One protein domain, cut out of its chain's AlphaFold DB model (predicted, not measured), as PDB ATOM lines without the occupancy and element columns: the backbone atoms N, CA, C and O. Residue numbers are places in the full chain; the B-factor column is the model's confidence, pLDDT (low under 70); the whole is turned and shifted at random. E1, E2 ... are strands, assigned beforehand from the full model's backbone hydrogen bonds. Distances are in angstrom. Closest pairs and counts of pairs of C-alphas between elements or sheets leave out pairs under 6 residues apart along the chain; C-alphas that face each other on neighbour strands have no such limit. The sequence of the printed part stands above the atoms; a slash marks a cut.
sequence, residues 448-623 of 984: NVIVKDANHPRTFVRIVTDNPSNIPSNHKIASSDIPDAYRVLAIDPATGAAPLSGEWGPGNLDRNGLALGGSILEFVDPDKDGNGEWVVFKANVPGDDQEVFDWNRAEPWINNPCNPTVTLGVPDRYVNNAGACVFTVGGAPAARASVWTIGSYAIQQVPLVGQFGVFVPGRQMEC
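What this domain is: This is residues 448 to 623 of the 984 residues of an uncharacterized protein of Nitrosopumilus sp (UniProt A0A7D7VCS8). With little regular structure, two small mixed sheets stand partly face to face among long loops; hairpin E8 and E9 reaches to one end. The printed part has 176 residues, 48 in nine strands, E1 to E9, all strand. It is compact, radius of gyration of the C-alphas 17.6 A, spanning 60 by 29 by 27 A.

Where its parts are: The larger sheet runs E1, residues 458 to 461, from C-alpha (191.315, 117.295, 214.712); E6, 547 to 550; E7, 555 to 558; E8, 597 to 606, 25.2 A long; E9, 610 to 617, to C-alpha (199.578, 104.829, 222.496). The smaller runs E2, 463 to 465; E3, 487 to 490; E4, 520 to 524; E5, 533 to 538.

How they stand to each other: E6 E7 E8 E9 and E3 E4 E5 are meanders, each strand antiparallel to the one before. Between E8 and E9, N 602 and O 614 are within hydrogen-bond range, 2.9 A. The sheets form a sandwich, strands at 51 degrees.

The domain as a whole: The printed part has no cut. Links E2 to E3, E3 to E4 and E7 to E8 are long. Residues 563 to 580, among others, have pLDDT under 70.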
ATOM      1  N   ASN A 448     197.843 121.503 210.206       76.75
ATOM      2  CA  ASN A 448     197.216 120.177 210.258       76.75
ATOM      3  C   ASN A 448     196.790 119.743 211.679       76.75
ATOM      4  O   ASN A 448     196.194 118.674 211.833       76.75
ATOM      5  N   VAL A 449     197.064 120.539 212.724       80.31
ATOM      6  CA  VAL A 449     196.438 120.379 214.056       80.31
ATOM      7  C   VAL A 449     194.920 120.606 214.013       80.31
ATOM      8  O   VAL A 449     194.201 120.094 214.867       80.31
ATOM      9  N   ILE A 450     194.431 121.329 213.000       83.12
ATOM     10  CA  ILE A 450     193.011 121.516 212.709       83.12
ATOM     11  C   ILE A 450     192.627 120.740 211.448       83.12
ATOM     12  O   ILE A 450     193.190 120.954 210.372       83.12
ATOM     13  N   VAL A 451     191.625 119.868 211.571       78.19
ATOM     14  CA  VAL A 451     191.055 119.101 210.453       78.19
ATOM     15  C   VAL A 451     189.541 119.020 210.616       78.19
ATOM     16  O   VAL A 451     189.047 118.405 211.561       78.19
ATOM     17  N   LYS A 452     188.803 119.596 209.659       73.69
ATOM     18  CA  LYS A 452     187.344 119.460 209.533       73.69
ATOM     19  C   LYS A 452     186.976 118.216 208.712       73.69
ATOM     20  O   LYS A 452     186.535 118.322 207.570       73.69
ATOM     21  N   ASP A 453     187.193 117.043 209.302       72.12
ATOM     22  CA  ASP A 453     186.661 115.765 208.807       72.12
ATOM     23  C   ASP A 453     185.496 115.293 209.693       72.12
ATOM     24  O   ASP A 453     185.475 115.546 210.898       72.12
ATOM     25  N   ALA A 454     184.525 114.603 209.093       69.81
ATOM     26  CA  ALA A 454     183.317 114.149 209.778       69.81
ATOM     27  C   ALA A 454     183.534 112.944 210.719       69.81
ATOM     28  O   ALA A 454     182.727 112.737 211.618       69.81
ATOM     29  N   ASN A 455     184.593 112.149 210.524       68.44
ATOM     30  CA  ASN A 455     184.871 110.917 211.279       68.44
ATOM     31  C   ASN A 455     186.174 111.020 212.091       68.44
ATOM     32  O   ASN A 455     186.246 110.488 213.198       68.44
ATOM     33  N   HIS A 456     187.185 111.714 211.550       73.50
ATOM     34  CA  HIS A 456     188.481 111.986 212.189       73.50
ATOM     35  C   HIS A 456     188.760 113.499 212.352       73.50
ATOM     36  O   HIS A 456     189.734 114.022 211.798       73.50
ATOM     37  N   PRO A 457     187.902 114.254 213.064       79.00
ATOM     38  CA  PRO A 457     188.128 115.675 213.296       79.00
ATOM     39  C   PRO A 457     189.332 115.897 214.221       79.00
ATOM     40  O   PRO A 457     189.419 115.284 215.289       79.00
ATOM     41  N   ARG A 458     190.213 116.834 213.850       82.25
ATOM     42  CA  ARG A 458     191.315 117.295 214.712       82.25
ATOM     43  C   ARG A 458     191.053 118.689 215.247       82.25
ATOM     44  O   ARG A 458     190.691 119.575 214.472       82.25
ATOM     45  N   THR A 459     191.267 118.880 216.546       87.12
ATOM     46  CA  THR A 459     191.223 120.203 217.177       87.12
ATOM     47  C   THR A 459     192.134 120.293 218.417       87.12
ATOM     48  O   THR A 459     193.081 119.524 218.594       87.12
ATOM     49  N   PHE A 460     191.921 121.321 219.231       86.94
ATOM     50  CA  PHE A 460     192.977 122.052 219.915       86.94
ATOM     51  C   PHE A 460     192.454 122.553 221.273       86.94
ATOM     52  O   PHE A 460     191.430 123.240 221.324       86.94
ATOM     53  N   VAL A 461     193.140 122.215 222.376       88.75
ATOM     54  CA  VAL A 461     192.772 122.653 223.741       88.75
ATOM     55  C   VAL A 461     193.971 123.175 224.528       88.75
ATOM     56  O   VAL A 461     195.110 122.747 224.353       88.75
ATOM     57  N   ARG A 462     193.714 124.109 225.447       83.38
ATOM     58  CA  ARG A 462     194.740 124.728 226.304       83.38
ATOM     59  C   ARG A 462     195.344 123.751 227.298       83.38
ATOM     60  O   ARG A 462     196.517 123.862 227.634       83.38
ATOM     61  N   ILE A 463     194.483 122.895 227.831       86.25
ATOM     62  CA  ILE A 463     194.744 121.992 228.939       86.25
ATOM     63  C   ILE A 463     193.690 120.885 228.924       86.25
ATOM     64  O   ILE A 463     192.529 121.120 228.571       86.25
ATOM     65  N   VAL A 464     194.095 119.691 229.340       91.25
ATOM     66  CA  VAL A 464     193.202 118.583 229.688       91.25
ATOM     67  C   VAL A 464     193.055 118.552 231.209       91.25
ATOM     68  O   VAL A 464     194.054 118.451 231.928       91.25
ATOM     69  N   THR A 465     191.829 118.696 231.716       92.06
ATOM     70  CA  THR A 465     191.555 118.734 233.163       92.06
ATOM     71  C   THR A 465     190.101 118.388 233.486       92.06
ATOM     72  O   THR A 465     189.216 118.476 232.642       92.06
ATOM     73  N   ASP A 466     189.867 117.966 234.723       91.44
ATOM     74  CA  ASP A 466     188.601 117.504 235.283       91.44
ATOM     75  C   ASP A 466     187.753 118.623 235.909       91.44
ATOM     76  O   ASP A 466     186.564 118.422 236.163       91.44
ATOM     77  N   ASN A 467     188.352 119.786 236.185       89.31
ATOM     78  CA  ASN A 467     187.718 120.863 236.942       89.31
ATOM     79  C   ASN A 467     188.284 122.249 236.551       89.31
ATOM     80  O   ASN A 467     189.504 122.394 236.457       89.31
ATOM     81  N   PRO A 468     187.461 123.308 236.408       86.25
ATOM     82  CA  PRO A 468     187.951 124.643 236.052       86.25
ATOM     83  C   PRO A 468     188.850 125.276 237.126       86.25
ATOM     84  O   PRO A 468     189.712 126.091 236.798       86.25
ATOM     85  N   SER A 469     188.729 124.881 238.399       86.50
ATOM     86  CA  SER A 469     189.646 125.352 239.453       86.50
ATOM     87  C   SER A 469     191.082 124.827 239.303       86.50
ATOM     88  O   SER A 469     192.006 125.458 239.813       86.50
ATOM     89  N   ASN A 470     191.288 123.745 238.540       86.06
ATOM     90  CA  ASN A 470     192.608 123.192 238.221       86.06
ATOM     91  C   ASN A 470     193.299 123.917 237.041       86.06
ATOM     92  O   ASN A 470     194.428 123.570 236.692       86.06
ATOM     93  N   ILE A 471     192.664 124.931 236.431       82.81
ATOM     94  CA  ILE A 471     193.282 125.779 235.397       82.81
ATOM     95  C   ILE A 471     194.393 126.642 236.036       82.81
ATOM     96  O   ILE A 471     194.087 127.461 236.912       82.81
ATOM     97  N   PRO A 472     195.666 126.514 235.601       75.88
ATOM     98  CA  PRO A 472     196.794 127.248 236.179       75.88
ATOM     99  C   PRO A 472     196.638 128.773 236.122       75.88
ATOM    100  O   PRO A 472     196.012 129.315 235.213       75.88
ATOM    101  N   SER A 473     197.267 129.503 237.046       71.25
ATOM    102  CA  SER A 473     197.239 130.977 237.045       71.25
ATOM    103  C   SER A 473     197.892 131.585 235.798       71.25
ATOM    104  O   SER A 473     197.383 132.558 235.251       71.25
ATOM    105  N   ASN A 474     198.945 130.955 235.267       66.88
ATOM    106  CA  ASN A 474     199.578 131.330 233.999       66.88
ATOM    107  C   ASN A 474     198.758 130.940 232.752       66.88
ATOM    108  O   ASN A 474     199.268 131.026 231.640       66.88
ATOM    109  N   HIS A 475     197.508 130.495 232.920       70.00
ATOM    110  CA  HIS A 475     196.523 130.302 231.853       70.00
ATOM    111  C   HIS A 475     195.380 131.341 231.916       70.00
ATOM    112  O   HIS A 475     194.384 131.211 231.205       70.00
ATOM    113  N   LYS A 476     195.522 132.383 232.748       69.62
ATOM    114  CA  LYS A 476     194.488 133.383 233.042       69.62
ATOM    115  C   LYS A 476     194.963 134.818 232.783       69.62
ATOM    116  O   LYS A 476     196.168 135.099 232.787       69.62
ATOM    117  N   ILE A 477     194.006 135.722 232.556       59.00
ATOM    118  CA  ILE A 477     194.266 137.158 232.317       59.00
ATOM    119  C   ILE A 477     194.581 137.874 233.642       59.00
ATOM    120  O   ILE A 477     195.459 138.732 233.688       59.00
ATOM    121  N   ALA A 478     193.920 137.463 234.724       60.88
ATOM    122  CA  ALA A 478     194.226 137.840 236.105       60.88
ATOM    123  C   ALA A 478     194.242 136.586 237.003       60.88
ATOM    124  O   ALA A 478     194.229 135.462 236.508       60.88
ATOM    125  N   SER A 479     194.257 136.729 238.332       59.69
ATOM    126  CA  SER A 479     194.284 135.578 239.257       59.69
ATOM    127  C   SER A 479     193.061 134.651 239.139       59.69
ATOM    128  O   SER A 479     193.174 133.439 239.348       59.69
ATOM    129  N   SER A 480     191.900 135.208 238.804       65.06
ATOM    130  CA  SER A 480     190.628 134.501 238.605       65.06
ATOM    131  C   SER A 480     190.315 134.248 237.128       65.06
ATOM    132  O   SER A 480     189.919 133.131 236.786       65.06
ATOM    133  N   ASP A 481     190.550 135.256 236.288       71.94
ATOM    134  CA  ASP A 481     189.758 135.514 235.080       71.94
ATOM    135  C   ASP A 481     190.175 134.638 233.890       71.94
ATOM    136  O   ASP A 481     191.303 134.718 233.383       71.94
ATOM    137  N   ILE A 482     189.241 133.798 233.442       76.38
ATOM    138  CA  ILE A 482     189.409 132.903 232.297       76.38
ATOM    139  C   ILE A 482     189.096 133.690 231.014       76.38
ATOM    140  O   ILE A 482     188.097 134.405 230.977       76.38
ATOM    141  N   PRO A 483     189.915 133.593 229.952       74.50
ATOM    142  CA  PRO A 483     189.603 134.263 228.696       74.50
ATOM    143  C   PRO A 483     188.369 133.685 227.989       74.50
ATOM    144  O   PRO A 483     188.186 132.470 227.959       74.50
ATOM    145  N   ASP A 484     187.601 134.531 227.298       75.75
ATOM    146  CA  ASP A 484     186.657 134.077 226.265       75.75
ATOM    147  C   ASP A 484     187.370 133.198 225.210       75.75
ATOM    148  O   ASP A 484     188.575 133.321 224.980       75.75
ATOM    149  N   ALA A 485     186.646 132.268 224.590       79.75
ATOM    150  CA  ALA A 485     187.174 131.265 223.660       79.75
ATOM    151  C   ALA A 485     188.330 130.394 224.215       79.75
ATOM    152  O   ALA A 485     189.093 129.776 223.461       79.75
ATOM    153  N   TYR A 486     188.495 130.318 225.540       84.62
ATOM    154  CA  TYR A 486     189.453 129.413 226.170       84.62
ATOM    155  C   TYR A 486     188.904 127.979 226.151       84.62
ATOM    156  O   TYR A 486     187.886 127.682 226.775       84.62
ATOM    157  N   ARG A 487     189.581 127.078 225.425       89.06
ATOM    158  CA  ARG A 487     189.136 125.689 225.222       89.06
ATOM    159  C   ARG A 487     189.813 124.680 226.148       89.06
ATOM    160  O   ARG A 487     191.033 124.724 226.329       89.06
ATOM    161  N   VAL A 488     189.032 123.727 226.654       92.62
ATOM    162  CA  VAL A 488     189.441 122.648 227.572       92.62
ATOM    163  C   VAL A 488     188.856 121.318 227.102       92.62
ATOM    164  O   VAL A 488     187.732 121.279 226.613       92.62
ATOM    165  N   LEU A 489     189.583 120.215 227.287       94.88
ATOM    166  CA  LEU A 489     188.994 118.873 227.231       94.88
ATOM    167  C   LEU A 489     188.672 118.423 228.663       94.88
ATOM    168  O   LEU A 489     189.583 118.258 229.477       94.88
ATOM    169  N   ALA A 490     187.380 118.270 228.961       95.06
ATOM    170  CA  ALA A 490     186.873 118.047 230.313       95.06
ATOM    171  C   ALA A 490     186.902 116.554 230.693       95.06
ATOM    172  O   ALA A 490     185.894 115.860 230.562       95.06
ATOM    173  N   ILE A 491     188.055 116.052 231.146       94.44
ATOM    174  CA  ILE A 491     188.282 114.654 231.567       94.44
ATOM    175  C   ILE A 491     189.281 114.568 232.720       94.44
ATOM    176  O   ILE A 491     190.142 115.432 232.870       94.44
ATOM    177  N   ASP A 492     189.226 113.476 233.481       93.06
ATOM    178  CA  ASP A 492     190.300 113.081 234.397       93.06
ATOM    179  C   ASP A 492     191.588 112.757 233.601       93.06
ATOM    180  O   ASP A 492     191.622 111.747 232.889       93.06
ATOM    181  N   PRO A 493     192.677 113.546 233.733       89.44
ATOM    182  CA  PRO A 493     193.907 113.329 232.969       89.44
ATOM    183  C   PRO A 493     194.712 112.090 233.396       89.44
ATOM    184  O   PRO A 493     195.747 111.816 232.789       89.44
ATOM    185  N   ALA A 494     194.302 111.375 234.450       89.44
ATOM    186  CA  ALA A 494     194.922 110.124 234.893       89.44
ATOM    187  C   ALA A 494     194.213 108.869 234.351       89.44
ATOM    188  O   ALA A 494     194.852 107.822 234.234       89.44
ATOM    189  N   THR A 495     192.920 108.953 234.007       91.31
ATOM    190  CA  THR A 495     192.127 107.805 233.512       91.31
ATOM    191  C   THR A 495     191.526 107.995 232.119       91.31
ATOM    192  O   THR A 495     191.113 107.010 231.506       91.31
ATOM    193  N   GLY A 496     191.456 109.228 231.613       90.38
ATOM    194  CA  GLY A 496     190.799 109.564 230.346       90.38
ATOM    195  C   GLY A 496     189.265 109.553 230.396       90.38
ATOM    196  O   GLY A 496     188.608 109.726 229.365       90.38
ATOM    197  N   ALA A 497     188.679 109.315 231.571       92.44
ATOM    198  CA  ALA A 497     187.237 109.257 231.769       92.44
ATOM    199  C   ALA A 497     186.622 110.653 231.966       92.44
ATOM    200  O   ALA A 497     187.288 111.594 232.400       92.44
ATOM    201  N   ALA A 498     185.319 110.777 231.698       91.62
ATOM    202  CA  ALA A 498     184.562 111.970 232.070       91.62
ATOM    203  C   ALA A 498     184.608 112.195 233.604       91.62
ATOM    204  O   ALA A 498     184.604 111.210 234.352       91.62
ATOM    205  N   PRO A 499     184.625 113.451 234.097       91.81
ATOM    206  CA  PRO A 499     184.745 113.742 235.521       91.81
ATOM    207  C   PRO A 499     183.595 113.129 236.321       91.81
ATOM    208  O   PRO A 499     182.431 113.215 235.936       91.81
ATOM    209  N   LEU A 500     183.915 112.517 237.462       87.81
ATOM    210  CA  LEU A 500     182.929 111.829 238.307       87.81
ATOM    211  C   LEU A 500     182.205 112.768 239.291       87.81
ATOM    212  O   LEU A 500     181.256 112.353 239.953       87.81
ATOM    213  N   SER A 501     182.646 114.024 239.405       86.06
ATOM    214  CA  SER A 501     182.069 115.046 240.288       86.06
ATOM    215  C   SER A 501     182.507 116.453 239.862       86.06
ATOM    216  O   SER A 501     183.395 116.588 239.024       86.06
ATOM    217  N   GLY A 502     181.923 117.492 240.464       86.00
ATOM    218  CA  GLY A 502     182.250 118.890 240.170       86.00
ATOM    219  C   GLY A 502     181.410 119.487 239.039       86.00
ATOM    220  O   GLY A 502     180.398 118.916 238.637       86.00
ATOM    221  N   GLU A 503     181.833 120.651 238.551       87.06
ATOM    222  CA  GLU A 503     181.102 121.489 237.585       87.06
ATOM    223  C   GLU A 503     180.887 120.806 236.225       87.06
ATOM    224  O   GLU A 503     179.820 120.914 235.631       87.06
ATOM    225  N   TRP A 504     181.861 120.012 235.772       93.12
ATOM    226  CA  TRP A 504     181.755 119.186 234.562       93.12
ATOM    227  C   TRP A 504     181.402 117.721 234.876       93.12
ATOM    228  O   TRP A 504     181.565 116.837 234.036       93.12
ATOM    229  N   GLY A 505     180.937 117.453 236.102       87.81
ATOM    230  CA  GLY A 505     180.540 116.127 236.568       87.81
ATOM    231  C   GLY A 505     179.218 115.620 235.966       87.81
ATOM    232  O   GLY A 505     178.557 116.334 235.204       87.81
ATOM    233  N   PRO A 506     178.785 114.396 236.320       86.31
ATOM    234  CA  PRO A 506     177.658 113.735 235.670       86.31
ATOM    235  C   PRO A 506     176.333 114.463 235.920       86.31
ATOM    236  O   PRO A 506     175.965 114.730 237.062       86.31
ATOM    237  N   GLY A 507     175.592 114.735 234.844       83.44
ATOM    238  CA  GLY A 507     174.302 115.433 234.890       83.44
ATOM    239  C   GLY A 507     174.379 116.949 234.690       83.44
ATOM    240  O   GLY A 507     173.335 117.561 234.478       83.44
ATOM    241  N   ASN A 508     175.576 117.548 234.682       91.38
ATOM    242  CA  ASN A 508     175.750 118.931 234.242       91.38
ATOM    243  C   ASN A 508     175.745 118.993 232.707       91.38
ATOM    244  O   ASN A 508     176.475 118.253 232.036       91.38
ATOM    245  N   LEU A 509     174.908 119.875 232.163       93.62
ATOM    246  CA  LEU A 509     174.721 120.094 230.732       93.62
ATOM    247  C   LEU A 509     175.010 121.560 230.401       93.62
ATOM    248  O   LEU A 509     174.798 122.429 231.247       93.62
ATOM    249  N   ASP A 510     175.432 121.841 229.171       93.25
ATOM    250  CA  ASP A 510     175.450 123.211 228.661       93.25
ATOM    251  C   ASP A 510     174.032 123.730 228.351       93.25
ATOM    252  O   ASP A 510     173.035 123.002 228.406       93.25
ATOM    253  N   ARG A 511     173.942 125.004 227.952       91.25
ATOM    254  CA  ARG A 511     172.692 125.664 227.532       91.25
ATOM    255  C   ARG A 511     171.956 124.993 226.358       91.25
ATOM    256  O   ARG A 511     170.792 125.308 226.124       91.25
ATOM    257  N   ASN A 512     172.608 124.086 225.627       90.44
ATOM    258  CA  ASN A 512     172.033 123.315 224.522       90.44
ATOM    259  C   ASN A 512     171.572 121.907 224.959       90.44
ATOM    260  O   ASN A 512     170.990 121.176 224.157       90.44
ATOM    261  N   GLY A 513     171.819 121.514 226.215       91.88
ATOM    262  CA  GLY A 513     171.520 120.183 226.745       91.88
ATOM    263  C   GLY A 513     172.608 119.135 226.482       91.88
ATOM    264  O   GLY A 513     172.345 117.942 226.639       91.88
ATOM    265  N   LEU A 514     173.815 119.544 226.079       93.12
ATOM    266  CA  LEU A 514     174.943 118.649 225.811       93.12
ATOM    267  C   LEU A 514     175.772 118.416 227.082       93.12
ATOM    268  O   LEU A 514     176.012 119.338 227.856       93.12
ATOM    269  N   ALA A 515     176.227 117.180 227.300       92.44
ATOM    270  CA  ALA A 515     176.989 116.822 228.495       92.44
ATOM    271  C   ALA A 515     178.385 117.466 228.505       92.44
ATOM    272  O   ALA A 515     179.154 117.306 227.551       92.44
ATOM    273  N   LEU A 516     178.720 118.145 229.608       93.50
ATOM    274  CA  LEU A 516     180.013 118.815 229.766       93.50
ATOM    275  C   LEU A 516     181.162 117.800 229.911       93.50
ATOM    276  O   LEU A 516     182.164 117.867 229.202       93.50
ATOM    277  N   GLY A 517     180.998 116.820 230.803       93.06
ATOM    278  CA  GLY A 517     182.009 115.801 231.073       93.06
ATOM    279  C   GLY A 517     182.282 114.886 229.876       93.06
ATOM    280  O   GLY A 517     181.371 114.277 229.318       93.06
ATOM    281  N   GLY A 518     183.557 114.751 229.510       91.19
ATOM    282  CA  GLY A 518     184.024 113.976 228.360       91.19
ATOM    283  C   GLY A 518     184.053 114.744 227.037       91.19
ATOM    284  O   GLY A 518     184.567 114.194 226.063       91.19
ATOM    285  N   SER A 519     183.522 115.968 226.992       93.38
ATOM    286  CA  SER A 519     183.428 116.810 225.792       93.38
ATOM    287  C   SER A 519     184.549 117.857 225.722       93.38
ATOM    288  O   SER A 519     185.220 118.154 226.716       93.38
ATOM    289  N   ILE A 520     184.731 118.453 224.541       94.19
ATOM    290  CA  ILE A 520     185.547 119.659 224.366       94.19
ATOM    291  C   ILE A 520     184.676 120.866 224.703       94.19
ATOM    292  O   ILE A 520     183.652 121.104 224.053       94.19
ATOM    293  N   LEU A 521     185.092 121.617 225.715       94.62
ATOM    294  CA  LEU A 521     184.407 122.798 226.217       94.62
ATOM    295  C   LEU A 521     185.110 124.070 225.763       94.62
ATOM    296  O   LEU A 521     186.330 124.098 225.596       94.62
ATOM    297  N   GLU A 522     184.336 125.135 225.627       92.12
ATOM    298  CA  GLU A 522     184.831 126.488 225.409       92.12
ATOM    299  C   GLU A 522     184.196 127.431 226.432       92.12
ATOM    300  O   GLU A 522     182.989 127.365 226.679       92.12
ATOM    301  N   PHE A 523     185.010 128.291 227.044       89.44
ATOM    302  CA  PHE A 523     184.528 129.361 227.911       89.44
ATOM    303  C   PHE A 523     183.978 130.508 227.057       89.44
ATOM    304  O   PHE A 523     184.642 130.961 226.120       89.44
ATOM    305  N   VAL A 524     182.771 130.975 227.368       87.81
ATOM    306  CA  VAL A 524     182.080 132.047 226.646       87.81
ATOM    307  C   VAL A 524     181.780 133.179 227.613       87.81
ATOM    308  O   VAL A 524     180.901 133.057 228.465       87.81
ATOM    309  N   ASP A 525     182.487 134.294 227.446       80.31
ATOM    310  CA  ASP A 525     182.282 135.517 228.228       80.31
ATOM    311  C   ASP A 525     182.017 136.707 227.283       80.31
ATOM    312  O   ASP A 525     182.963 137.316 226.767       80.31
ATOM    313  N   PRO A 526     180.737 137.016 226.984       72.81
ATOM    314  CA  PRO A 526     180.373 138.109 226.082       72.81
ATOM    315  C   PRO A 526     180.685 139.497 226.659       72.81
ATOM    316  O   PRO A 526     181.101 140.388 225.912       72.81
ATOM    317  N   ASP A 527     180.488 139.661 227.971       69.75
ATOM    318  CA  ASP A 527     180.546 140.947 228.677       69.75
ATOM    319  C   ASP A 527     181.936 141.225 229.284       69.75
ATOM    320  O   ASP A 527     182.286 142.382 229.531       69.75
ATOM    321  N   LYS A 528     182.772 140.183 229.400       66.12
ATOM    322  CA  LYS A 528     184.199 140.200 229.777       66.12
ATOM    323  C   LYS A 528     184.431 140.615 231.226       66.12
ATOM    324  O   LYS A 528     185.371 141.355 231.528       66.12
ATOM    325  N   ASP A 529     183.564 140.135 232.112       68.12
ATOM    326  CA  ASP A 529     183.612 140.377 233.556       68.12
ATOM    327  C   ASP A 529     184.237 139.213 234.355       68.12
ATOM    328  O   ASP A 529     184.414 139.328 235.569       68.12
ATOM    329  N   GLY A 530     184.595 138.113 233.680       67.56
ATOM    330  CA  GLY A 530     185.166 136.903 234.270       67.56
ATOM    331  C   GLY A 530     184.135 135.855 234.704       67.56
ATOM    332  O   GLY A 530     184.541 134.772 235.131       67.56
ATOM    333  N   ASN A 531     182.831 136.131 234.578       75.62
ATOM    334  CA  ASN A 531     181.728 135.264 235.018       75.62
ATOM    335  C   ASN A 531     181.019 134.536 233.854       75.62
ATOM    336  O   ASN A 531     179.850 134.164 233.972       75.62
ATOM    337  N   GLY A 532     181.723 134.332 232.735       83.25
ATOM    338  CA  GLY A 532     181.243 133.572 231.575       83.25
ATOM    339  C   GLY A 532     180.868 132.108 231.859       83.25
ATOM    340  O   GLY A 532     181.146 131.551 232.923       83.25
ATOM    341  N   GLU A 533     180.236 131.461 230.875       90.69
ATOM    342  CA  GLU A 533     179.752 130.075 230.967       90.69
ATOM    343  C   GLU A 533     180.592 129.093 230.131       90.69
ATOM    344  O   GLU A 533     181.152 129.449 229.094       90.69
ATOM    345  N   TRP A 534     180.644 127.823 230.546       92.56
ATOM    346  CA  TRP A 534     181.202 126.743 229.725       92.56
ATOM    347  C   TRP A 534     180.137 126.174 228.786       92.56
ATOM    348  O   TRP A 534     179.115 125.656 229.241       92.56
ATOM    349  N   VAL A 535     180.405 126.199 227.480       94.38
ATOM    350  CA  VAL A 535     179.560 125.556 226.460       94.38
ATOM    351  C   VAL A 535     180.275 124.366 225.831       94.38
ATOM    352  O   VAL A 535     181.508 124.320 225.796       94.38
ATOM    353  N   VAL A 536     179.523 123.406 225.291       94.50
ATOM    354  CA  VAL A 536     180.120 122.304 224.528       94.50
ATOM    355  C   VAL A 536     180.476 122.802 223.125       94.50
ATOM    356  O   VAL A 536     179.603 123.001 222.284       94.50
ATOM    357  N   PHE A 537     181.773 122.970 222.859       91.69
ATOM    358  CA  PHE A 537     182.294 123.263 221.520       91.69
ATOM    359  C   PHE A 537     182.234 122.024 220.620       91.69
ATOM    360  O   PHE A 537     181.826 122.102 219.461       91.69
ATOM    361  N   LYS A 538     182.601 120.856 221.163       89.94
ATOM    362  CA  LYS A 538     182.468 119.570 220.471       89.94
ATOM    363  C   LYS A 538     182.086 118.474 221.461       89.94
ATOM    364  O   LYS A 538     182.824 118.188 222.403       89.94
ATOM    365  N   ALA A 539     180.915 117.881 221.252       87.56
ATOM    366  CA  ALA A 539     180.387 116.840 222.125       87.56
ATOM    367  C   ALA A 539     181.155 115.520 221.971       87.56
ATOM    368  O   ALA A 539     181.621 115.183 220.878       87.56
ATOM    369  N   ASN A 540     181.207 114.736 223.049       83.62
ATOM    370  CA  ASN A 540     181.628 113.339 222.989       83.62
ATOM    371  C   ASN A 540     180.584 112.493 222.234       83.62
ATOM    372  O   ASN A 540     179.578 112.073 222.809       83.62
ATOM    373  N   VAL A 541     180.816 112.257 220.941       78.06
ATOM    374  CA  VAL A 541     179.951 111.429 220.091       78.06
ATOM    375  C   VAL A 541     180.483 109.986 220.053       78.06
ATOM    376  O   VAL A 541     181.637 109.768 219.666       78.06
ATOM    377  N   PRO A 542     179.677 108.970 220.420       70.94
ATOM    378  CA  PRO A 542     180.087 107.571 220.323       70.94
ATOM    379  C   PRO A 542     180.262 107.131 218.862       70.94
ATOM    380  O   PRO A 542     179.283 106.901 218.156       70.94
ATOM    381  N   GLY A 543     181.514 106.968 218.426       67.00
ATOM    382  CA  GLY A 543     181.859 106.535 217.066       67.00
ATOM    383  C   GLY A 543     182.761 107.499 216.291       67.00
ATOM    384  O   GLY A 543     183.276 107.096 215.250       67.00
ATOM    385  N   ASP A 544     182.994 108.707 216.810       71.94
ATOM    386  CA  ASP A 544     183.989 109.646 216.283       71.94
ATOM    387  C   ASP A 544     185.394 109.321 216.819       71.94
ATOM    388  O   ASP A 544     185.564 109.088 218.019       71.94
ATOM    389  N   ASP A 545     186.417 109.446 215.973       74.06
ATOM    390  CA  ASP A 545     187.835 109.347 216.353       74.06
ATOM    391  C   ASP A 545     188.423 110.744 216.630       74.06
ATOM    392  O   ASP A 545     189.467 111.123 216.103       74.06
ATOM    393  N   GLN A 546     187.729 111.553 217.439       83.94
ATOM    394  CA  GLN A 546     188.131 112.944 217.700       83.94
ATOM    395  C   GLN A 546     189.550 112.998 218.297       83.94
ATOM    396  O   GLN A 546     189.794 112.421 219.356       83.94
ATOM    397  N   GLU A 547     190.477 113.693 217.635       85.44
ATOM    398  CA  GLU A 547     191.885 113.798 218.043       85.44
ATOM    399  C   GLU A 547     192.195 115.237 218.489       85.44
ATOM    400  O   GLU A 547     191.951 116.208 217.771       85.44
ATOM    401  N   VAL A 548     192.711 115.380 219.708       89.25
ATOM    402  CA  VAL A 548     192.863 116.658 220.414       89.25
ATOM    403  C   VAL A 548     194.302 116.837 220.876       89.25
ATOM    404  O   VAL A 548     194.874 115.933 221.479       89.25
ATOM    405  N   PHE A 549     194.883 118.014 220.640       87.12
ATOM    406  CA  PHE A 549     196.196 118.372 221.184       87.12
ATOM    407  C   PHE A 549     196.079 119.203 222.473       87.12
ATOM    408  O   PHE A 549     195.465 120.273 222.456       87.12
ATOM    409  N   ASP A 550     196.694 118.732 223.565       84.44
ATOM    410  CA  ASP A 550     196.887 119.476 224.820       84.44
ATOM    411  C   ASP A 550     198.142 120.358 224.731       84.44
ATOM    412  O   ASP A 550     199.264 119.846 224.732       84.44
ATOM    413  N   TRP A 551     197.968 121.682 224.704       78.12
ATOM    414  CA  TRP A 551     199.089 122.631 224.697       78.12
ATOM    415  C   TRP A 551     199.954 122.586 225.964       78.12
ATOM    416  O   TRP A 551     201.181 122.592 225.863       78.12
ATOM    417  N   ASN A 552     199.346 122.505 227.152       75.50
ATOM    418  CA  ASN A 552     200.069 122.516 228.428       75.50
ATOM    419  C   ASN A 552     201.006 121.298 228.557       75.50
ATOM    420  O   ASN A 552     202.141 121.397 229.036       75.50
ATOM    421  N   ARG A 553     200.557 120.126 228.102       74.19
ATOM    422  CA  ARG A 553     201.333 118.877 228.214       74.19
ATOM    423  C   ARG A 553     202.119 118.500 226.958       74.19
ATOM    424  O   ARG A 553     203.017 117.663 227.048       74.19
ATOM    425  N   ALA A 554     201.800 119.108 225.817       73.69
ATOM    426  CA  ALA A 554     202.221 118.668 224.487       73.69
ATOM    427  C   ALA A 554     201.879 117.184 224.212       73.69
ATOM    428  O   ALA A 554     202.677 116.422 223.652       73.69
ATOM    429  N   GLU A 555     200.683 116.769 224.646       78.12
ATOM    430  CA  GLU A 555     200.173 115.394 224.564       78.12
ATOM    431  C   GLU A 555     198.922 115.325 223.671       78.12
ATOM    432  O   GLU A 555     197.974 116.082 223.891       78.12
ATOM    433  N   PRO A 556     198.874 114.420 222.675       84.25
ATOM    434  CA  PRO A 556     197.645 114.128 221.955       84.25
ATOM    435  C   PRO A 556     196.753 113.162 222.732       84.25
ATOM    436  O   PRO A 556     197.224 112.184 223.321       84.25
ATOM    437  N   TRP A 557     195.454 113.412 222.653       90.25
ATOM    438  CA  TRP A 557     194.389 112.583 223.194       90.25
ATOM    439  C   TRP A 557     193.421 112.220 222.071       90.25
ATOM    440  O   TRP A 557     192.963 113.103 221.349       90.25
ATOM    441  N   ILE A 558     193.086 110.938 221.930       88.19
ATOM    442  CA  ILE A 558     192.068 110.478 220.973       88.19
ATOM    443  C   ILE A 558     190.860 109.934 221.730       88.19
ATOM    444  O   ILE A 558     191.013 109.170 222.688       88.19
ATOM    445  N   ASN A 559     189.663 110.313 221.287       88.12
ATOM    446  CA  ASN A 559     188.403 109.792 221.794       88.12
ATOM    447  C   ASN A 559     188.167 108.363 221.283       88.12
ATOM    448  O   ASN A 559     188.226 108.106 220.082       88.12
ATOM    449  N   ASN A 560     187.889 107.428 222.194       81.62
ATOM    450  CA  ASN A 560     187.474 106.053 221.892       81.62
ATOM    451  C   ASN A 560     188.280 105.283 220.798       81.62
ATOM    452  O   ASN A 560     187.655 104.544 220.025       81.62
ATOM    453  N   PRO A 561     189.625 105.398 220.678       80.62
ATOM    454  CA  PRO A 561     190.373 104.891 219.520       80.62
ATOM    455  C   PRO A 561     190.243 103.380 219.283       80.62
ATOM    456  O   PRO A 561     190.061 102.579 220.209       80.62
ATOM    457  N   CYS A 562     190.420 102.979 218.023       74.62
ATOM    458  CA  CYS A 562     190.480 101.581 217.605       74.62
ATOM    459  C   CYS A 562     191.793 100.920 218.071       74.62
ATOM    460  O   CYS A 562     192.851 101.094 217.465       74.62
ATOM    461  N   ASN A 563     191.730 100.141 219.157       68.50
ATOM    462  CA  ASN A 563     192.899  99.522 219.789       68.50
ATOM    463  C   ASN A 563     193.524  98.407 218.905       68.50
ATOM    464  O   ASN A 563     192.856  97.404 218.628       68.50
ATOM    465  N   PRO A 564     194.791  98.519 218.458       59.06
ATOM    466  CA  PRO A 564     195.377  97.576 217.506       59.06
ATOM    467  C   PRO A 564     195.768  96.236 218.150       59.06
ATOM    468  O   PRO A 564     196.891  96.039 218.617       59.06
ATOM    469  N   THR A 565     194.871  95.250 218.081       52.53
ATOM    470  CA  THR A 565     195.209  93.847 218.387       52.53
ATOM    471  C   THR A 565     196.002  93.247 217.217       52.53
ATOM    472  O   THR A 565     195.429  92.707 216.272       52.53
ATOM    473  N   VAL A 566     197.332  93.387 217.240       48.91
ATOM    474  CA  VAL A 566     198.220  93.083 216.099       48.91
ATOM    475  C   VAL A 566     198.174  91.603 215.692       48.91
ATOM    476  O   VAL A 566     198.876  90.768 216.257       48.91
ATOM    477  N   THR A 567     197.391  91.287 214.655       49.31
ATOM    478  CA  THR A 567     197.334  89.954 214.026       49.31
ATOM    479  C   THR A 567     197.357  90.068 212.496       49.31
ATOM    480  O   THR A 567     196.341  89.879 211.842       49.31
ATOM    481  N   LEU A 568     198.528  90.403 211.932       52.47
ATOM    482  CA  LEU A 568     198.883  90.266 210.501       52.47
ATOM    483  C   LEU A 568     197.803  90.696 209.472       52.47
ATOM    484  O   LEU A 568     197.658  90.079 208.418       52.47
ATOM    485  N   GLY A 569     197.069  91.774 209.761       53.38
ATOM    486  CA  GLY A 569     196.029  92.350 208.905       53.38
ATOM    487  C   GLY A 569     196.244  93.851 208.707       53.38
ATOM    488  O   GLY A 569     196.745  94.528 209.600       53.38
ATOM    489  N   VAL A 570     195.891  94.357 207.523       49.84
ATOM    490  CA  VAL A 570     196.284  95.692 207.039       49.84
ATOM    491  C   VAL A 570     195.032  96.545 206.800       49.84
ATOM    492  O   VAL A 570     194.292  96.223 205.870       49.84
ATOM    493  N   PRO A 571     194.743  97.579 207.608       49.09
ATOM    494  CA  PRO A 571     193.514  98.367 207.482       49.09
ATOM    495  C   PRO A 571     193.519  99.320 206.269       49.09
ATOM    496  O   PRO A 571     194.521  99.971 205.987       49.09
ATOM    497  N   ASP A 572     192.370  99.427 205.588       44.34
ATOM    498  CA  ASP A 572     192.074 100.432 204.538       44.34
ATOM    499  C   ASP A 572     191.939 101.844 205.142       44.34
ATOM    500  O   ASP A 572     192.432 102.828 204.591       44.34
ATOM    501  N   ARG A 573     191.296 101.918 206.317       51.91
ATOM    502  CA  ARG A 573     190.963 103.135 207.076       51.91
ATOM    503  C   ARG A 573     191.052 102.851 208.570       51.91
ATOM    504  O   ARG A 573     190.955 101.696 208.974       51.91
ATOM    505  N   TYR A 574     191.124 103.901 209.383       57.28
ATOM    506  CA  TYR A 574     190.904 103.802 210.830       57.28
ATOM    507  C   TYR A 574     189.491 103.264 211.121       57.28
ATOM    508  O   TYR A 574     189.315 102.234 211.776       57.28
ATOM    509  N   VAL A 575     188.492 103.916 210.519       57.97
ATOM    510  CA  VAL A 575     187.063 103.616 210.642       57.97
ATOM    511  C   VAL A 575     186.370 103.666 209.280       57.97
ATOM    512  O   VAL A 575     186.848 104.308 208.342       57.97
ATOM    513  N   ASN A 576     185.241 102.973 209.146       60.94
ATOM    514  CA  ASN A 576     184.364 103.108 207.984       60.94
ATOM    515  C   ASN A 576     183.409 104.310 208.137       60.94
ATOM    516  O   ASN A 576     183.320 104.913 209.202       60.94
ATOM    517  N   ASN A 577     182.627 104.600 207.091       62.06
ATOM    518  CA  ASN A 577     181.604 105.660 207.055       62.06
ATOM    519  C   ASN A 577     180.433 105.474 208.063       62.06
ATOM    520  O   ASN A 577     179.405 106.134 207.933       62.06
ATOM    521  N   ALA A 578     180.541 104.537 209.007       62.41
ATOM    522  CA  ALA A 578     179.594 104.284 210.091       62.41
ATOM    523  C   ALA A 578     180.308 104.177 211.461       62.41
ATOM    524  O   ALA A 578     179.791 103.539 212.378       62.41
ATOM    525  N   GLY A 579     181.515 104.743 211.594       60.72
ATOM    526  CA  GLY A 579     182.260 104.821 212.857       60.72
ATOM    527  C   GLY A 579     182.798 103.486 213.393       60.72
ATOM    528  O   GLY A 579     183.215 103.416 214.552       60.72
ATOM    529  N   ALA A 580     182.798 102.413 212.594       67.94
ATOM    530  CA  ALA A 580     183.284 101.097 213.012       67.94
ATOM    531  C   ALA A 580     184.726 100.836 212.542       67.94
ATOM    532  O   ALA A 580     185.054 101.057 211.374       67.94
ATOM    533  N   CYS A 581     185.565 100.319 213.446       70.69
ATOM    534  CA  CYS A 581     186.969  99.983 213.191       70.69
ATOM    535  C   CYS A 581     187.123  98.964 212.047       70.69
ATOM    536  O   CYS A 581     186.474  97.913 212.057       70.69
ATOM    537  N   VAL A 582     188.004  99.241 211.080       63.09
ATOM    538  CA  VAL A 582     188.163  98.413 209.868       63.09
ATOM    539  C   VAL A 582     189.341  97.448 209.999       63.09
ATOM    540  O   VAL A 582     190.467  97.853 210.265       63.09
ATOM    541  N   PHE A 583     189.098  96.161 209.734       61.28
ATOM    542  CA  PHE A 583     190.128  95.121 209.668       61.28
ATOM    543  C   PHE A 583     189.913  94.263 208.416       61.28
ATOM    544  O   PHE A 583     188.815  93.765 208.181       61.28
ATOM    545  N   THR A 584     190.957  94.093 207.604       51.56
ATOM    546  CA  THR A 584     190.793  93.617 206.214       51.56
ATOM    547  C   THR A 584     190.784  92.090 206.061       51.56
ATOM    548  O   THR A 584     190.230  91.588 205.086       51.56
ATOM    549  N   VAL A 585     191.354  91.320 207.003       46.75
ATOM    550  CA  VAL A 585     191.310  89.840 206.978       46.75
ATOM    551  C   VAL A 585     191.272  89.248 208.394       46.75
ATOM    552  O   VAL A 585     192.117  89.562 209.225       46.75
ATOM    553  N   GLY A 586     190.340  88.320 208.640       53.31
ATOM    554  CA  GLY A 586     190.450  87.248 209.647       53.31
ATOM    555  C   GLY A 586     190.270  87.596 211.133       53.31
ATOM    556  O   GLY A 586     189.910  86.707 211.901       53.31
ATOM    557  N   GLY A 587     190.491  88.841 211.552       51.94
ATOM    558  CA  GLY A 587     190.269  89.286 212.933       51.94
ATOM    559  C   GLY A 587     188.829  89.741 213.194       51.94
ATOM    560  O   GLY A 587     188.215  90.384 212.345       51.94
ATOM    561  N   ALA A 588     188.304  89.465 214.392       51.66
ATOM    562  CA  ALA A 588     187.166  90.224 214.911       51.66
ATOM    563  C   ALA A 588     187.618  91.670 215.201       51.66
ATOM    564  O   ALA A 588     188.762  91.853 215.634       51.66
ATOM    565  N   PRO A 589     186.771  92.695 214.987       53.69
ATOM    566  CA  PRO A 589     187.152  94.067 215.285       53.69
ATOM    567  C   PRO A 589     187.450  94.211 216.777       53.69
ATOM    568  O   PRO A 589     186.648  93.812 217.624       53.69
ATOM    569  N   ALA A 590     188.613  94.778 217.094       59.44
ATOM    570  CA  ALA A 590     188.942  95.126 218.466       59.44
ATOM    571  C   ALA A 590     187.918  96.135 219.004       59.44
ATOM    572  O   ALA A 590     187.463  97.020 218.274       59.44
ATOM    573  N   ALA A 591     187.567  96.013 220.284       69.00
ATOM    574  CA  ALA A 591     186.735  97.013 220.932       69.00
ATOM    575  C   ALA A 591     187.442  98.378 220.890       69.00
ATOM    576  O   ALA A 591     188.639  98.478 221.182       69.00
ATOM    577  N   ARG A 592     186.680  99.423 220.554       77.44
ATOM    578  CA  ARG A 592     187.066 100.810 220.824       77.44
ATOM    579  C   ARG A 592     187.413 100.962 222.304       77.44
ATOM    580  O   ARG A 592     186.791 100.314 223.151       77.44
ATOM    581  N   ALA A 593     188.364 101.837 222.625       80.38
ATOM    582  CA  ALA A 593     188.470 102.328 223.996       80.38
ATOM    583  C   ALA A 593     187.141 102.995 224.414       80.38
ATOM    584  O   ALA A 593     186.414 103.508 223.569       80.38
ATOM    585  N   SER A 594     186.822 102.979 225.709       81.62
ATOM    586  CA  SER A 594     185.617 103.616 226.275       81.62
ATOM    587  C   SER A 594     185.926 104.925 227.015       81.62
ATOM    588  O   SER A 594     185.150 105.358 227.865       81.62
ATOM    589  N   VAL A 595     187.119 105.469 226.778       88.06
ATOM    590  CA  VAL A 595     187.721 106.642 227.422       88.06
ATOM    591  C   VAL A 595     188.656 107.319 226.420       88.06
ATOM    592  O   VAL A 595     189.141 106.678 225.478       88.06
ATOM    593  N   TRP A 596     188.952 108.597 226.640       91.50
ATOM    594  CA  TRP A 596     190.010 109.283 225.903       91.50
ATOM    595  C   TRP A 596     191.365 108.639 226.220       91.50
ATOM    596  O   TRP A 596     191.647 108.295 227.364       91.50
ATOM    597  N   THR A 597     192.212 108.440 225.212       89.38
ATOM    598  CA  THR A 597     193.492 107.726 225.368       89.38
ATOM    599  C   THR A 597     194.650 108.562 224.830       89.38
ATOM    600  O   THR A 597     194.564 109.077 223.716       89.38
ATOM    601  N   ILE A 598     195.747 108.664 225.591       86.69
ATOM    602  CA  ILE A 598     196.960 109.379 225.160       86.69
ATOM    603  C   ILE A 598     197.634 108.631 224.004       86.69
ATOM    604  O   ILE A 598     197.997 107.455 224.123       86.69
ATOM    605  N   GLY A 599     197.870 109.332 222.902       79.44
ATOM    606  CA  GLY A 599     198.515 108.814 221.700       79.44
ATOM    607  C   GLY A 599     197.979 109.481 220.441       79.44
ATOM    608  O   GLY A 599     197.049 110.280 220.498       79.44
ATOM    609  N   SER A 600     198.559 109.131 219.299       77.12
ATOM    610  CA  SER A 600     198.175 109.669 217.993       77.12
ATOM    611  C   SER A 600     198.031 108.559 216.960       77.12
ATOM    612  O   SER A 600     198.538 107.441 217.133       77.12
ATOM    613  N   TYR A 601     197.353 108.868 215.859       73.50
ATOM    614  CA  TYR A 601     197.386 108.010 214.681       73.50
ATOM    615  C   TYR A 601     198.702 108.181 213.913       73.50
ATOM    616  O   TYR A 601     199.241 109.278 213.773       73.50
ATOM    617  N   ALA A 602     199.240 107.063 213.433       66.62
ATOM    618  CA  ALA A 602     200.526 106.987 212.761       66.62
ATOM    619  C   ALA A 602     200.427 106.164 211.482       66.62
ATOM    620  O   ALA A 602     199.845 105.080 211.493       66.62
ATOM    621  N   ILE A 603     201.095 106.600 210.415       60.53
ATOM    622  CA  ILE A 603     201.315 105.729 209.261       60.53
ATOM    623  C   ILE A 603     202.483 104.779 209.521       60.53
ATOM    624  O   ILE A 603     203.588 105.193 209.880       60.53
ATOM    625  N   GLN A 604     202.241 103.494 209.272       58.72
ATOM    626  CA  GLN A 604     203.276 102.482 209.110       58.72
ATOM    627  C   GLN A 604     203.362 102.062 207.643       58.72
ATOM    628  O   GLN A 604     202.353 101.917 206.953       58.72
ATOM    629  N   GLN A 605     204.590 101.858 207.165       57.94
ATOM    630  CA  GLN A 605     204.860 101.326 205.835       57.94
ATOM    631  C   GLN A 605     205.394  99.901 205.964       57.94
ATOM    632  O   GLN A 605     206.480  99.695 206.506       57.94
ATOM    633  N   VAL A 606     204.659  98.924 205.434       55.31
ATOM    634  CA  VAL A 606     205.085  97.518 205.418       55.31
ATOM    635  C   VAL A 606     205.531  97.137 203.998       55.31
ATOM    636  O   VAL A 606     204.810  97.411 203.030       55.31
ATOM    637  N   PRO A 607     206.723  96.525 203.826       46.75
ATOM    638  CA  PRO A 607     207.192  96.052 202.525       46.75
ATOM    639  C   PRO A 607     206.176  95.129 201.841       46.75
ATOM    640  O   PRO A 607     205.536  94.319 202.503       46.75
ATOM    641  N   LEU A 608     206.044  95.251 200.515       52.97
ATOM    642  CA  LEU A 608     205.066  94.533 199.669       52.97
ATOM    643  C   LEU A 608     203.578  94.836 199.952       52.97
ATOM    644  O   LEU A 608     202.729  94.389 199.189       52.97
ATOM    645  N   VAL A 609     203.264  95.603 200.999       51.06
ATOM    646  CA  VAL A 609     201.896  95.875 201.473       51.06
ATOM    647  C   VAL A 609     201.462  97.317 201.202       51.06
ATOM    648  O   VAL A 609     200.330  97.542 200.785       51.06
ATOM    649  N   GLY A 610     202.353  98.292 201.411       51.59
ATOM    650  CA  GLY A 610     202.052  99.719 201.252       51.59
ATOM    651  C   GLY A 610     202.054 100.483 202.578       51.59
ATOM    652  O   GLY A 610     202.736 100.086 203.526       51.59
ATOM    653  N   GLN A 611     201.334 101.604 202.615       53.41
ATOM    654  CA  GLN A 611     201.179 102.481 203.781       53.41
ATOM    655  C   GLN A 611     199.756 102.372 204.340       53.41
ATOM    656  O   GLN A 611     198.797 102.378 203.571       53.41
ATOM    657  N   PHE A 612     199.630 102.281 205.663       57.84
ATOM    658  CA  PHE A 612     198.350 102.244 206.378       57.84
ATOM    659  C   PHE A 612     198.458 102.965 207.724       57.84
ATOM    660  O   PHE A 612     199.546 103.082 208.291       57.84
ATOM    661  N   GLY A 613     197.323 103.435 208.238       60.66
ATOM    662  CA  GLY A 613     197.230 104.102 209.532       60.66
ATOM    663  C   GLY A 613     196.993 103.136 210.700       60.66
ATOM    664  O   GLY A 613     196.301 102.130 210.553       60.66
ATOM    665  N   VAL A 614     197.552 103.442 211.872       67.94
ATOM    666  CA  VAL A 614     197.363 102.686 213.122       67.94
ATOM    667  C   VAL A 614     197.478 103.604 214.344       67.94
ATOM    668  O   VAL A 614     198.307 104.513 214.359       67.94
ATOM    669  N   PHE A 615     196.649 103.393 215.371       74.50
ATOM    670  CA  PHE A 615     196.757 104.120 216.644       74.50
ATOM    671  C   PHE A 615     198.025 103.687 217.390       74.50
ATOM    672  O   PHE A 615     198.284 102.490 217.525       74.50
ATOM    673  N   VAL A 616     198.813 104.638 217.895       74.62
ATOM    674  CA  VAL A 616     200.012 104.349 218.693       74.62
ATOM    675  C   VAL A 616     199.903 105.044 220.056       74.62
ATOM    676  O   VAL A 616     200.122 106.257 220.141       74.62
ATOM    677  N   PRO A 617     199.611 104.292 221.139       78.25
ATOM    678  CA  PRO A 617     199.578 104.829 222.496       78.25
ATOM    679  C   PRO A 617     200.871 105.566 222.863       78.25
ATOM    680  O   PRO A 617     201.975 105.062 222.638       78.25
ATOM    681  N   GLY A 618     200.740 106.763 223.434       74.81
ATOM    682  CA  GLY A 618     201.866 107.599 223.865       74.81
ATOM    683  C   GLY A 618     202.736 108.194 222.746       74.81
ATOM    684  O   GLY A 618     203.826 108.682 223.037       74.81
ATOM    685  N   ARG A 619     202.309 108.154 221.476       74.31
ATOM    686  CA  ARG A 619     202.967 108.871 220.367       74.31
ATOM    687  C   ARG A 619     202.470 110.322 220.290       74.31
ATOM    688  O   ARG A 619     201.284 110.554 220.470       74.31
ATOM    689  N   GLN A 620     203.347 111.282 219.977       72.31
ATOM    690  CA  GLN A 620     202.971 112.676 219.667       72.31
ATOM    691  C   GLN A 620     202.230 112.802 218.319       72.31
ATOM    692  O   GLN A 620     202.382 111.936 217.454       72.31
ATOM    693  N   MET A 621     201.460 113.878 218.098       72.19
ATOM    694  CA  MET A 621     200.844 114.169 216.787       72.19
ATOM    695  C   MET A 621     201.881 114.186 215.654       72.19
ATOM    696  O   MET A 621     203.029 114.564 215.859       72.19
ATOM    697  N   GLU A 622     201.467 113.857 214.430       67.56
ATOM    698  CA  GLU A 622     202.258 114.156 213.220       67.56
ATOM    699  C   GLU A 622     202.381 115.666 212.930       67.56
ATOM    700  O   GLU A 622     203.327 116.091 212.273       67.56
ATOM    701  N   CYS A 623     201.458 116.468 213.474       68.38
ATOM    702  CA  CYS A 623     201.402 117.931 213.372       68.38
ATOM    703  C   CYS A 623     202.235 118.653 214.457       68.38
ATOM    704  O   CYS A 623     202.244 119.885 214.520       68.38
TER     705      CYS A 623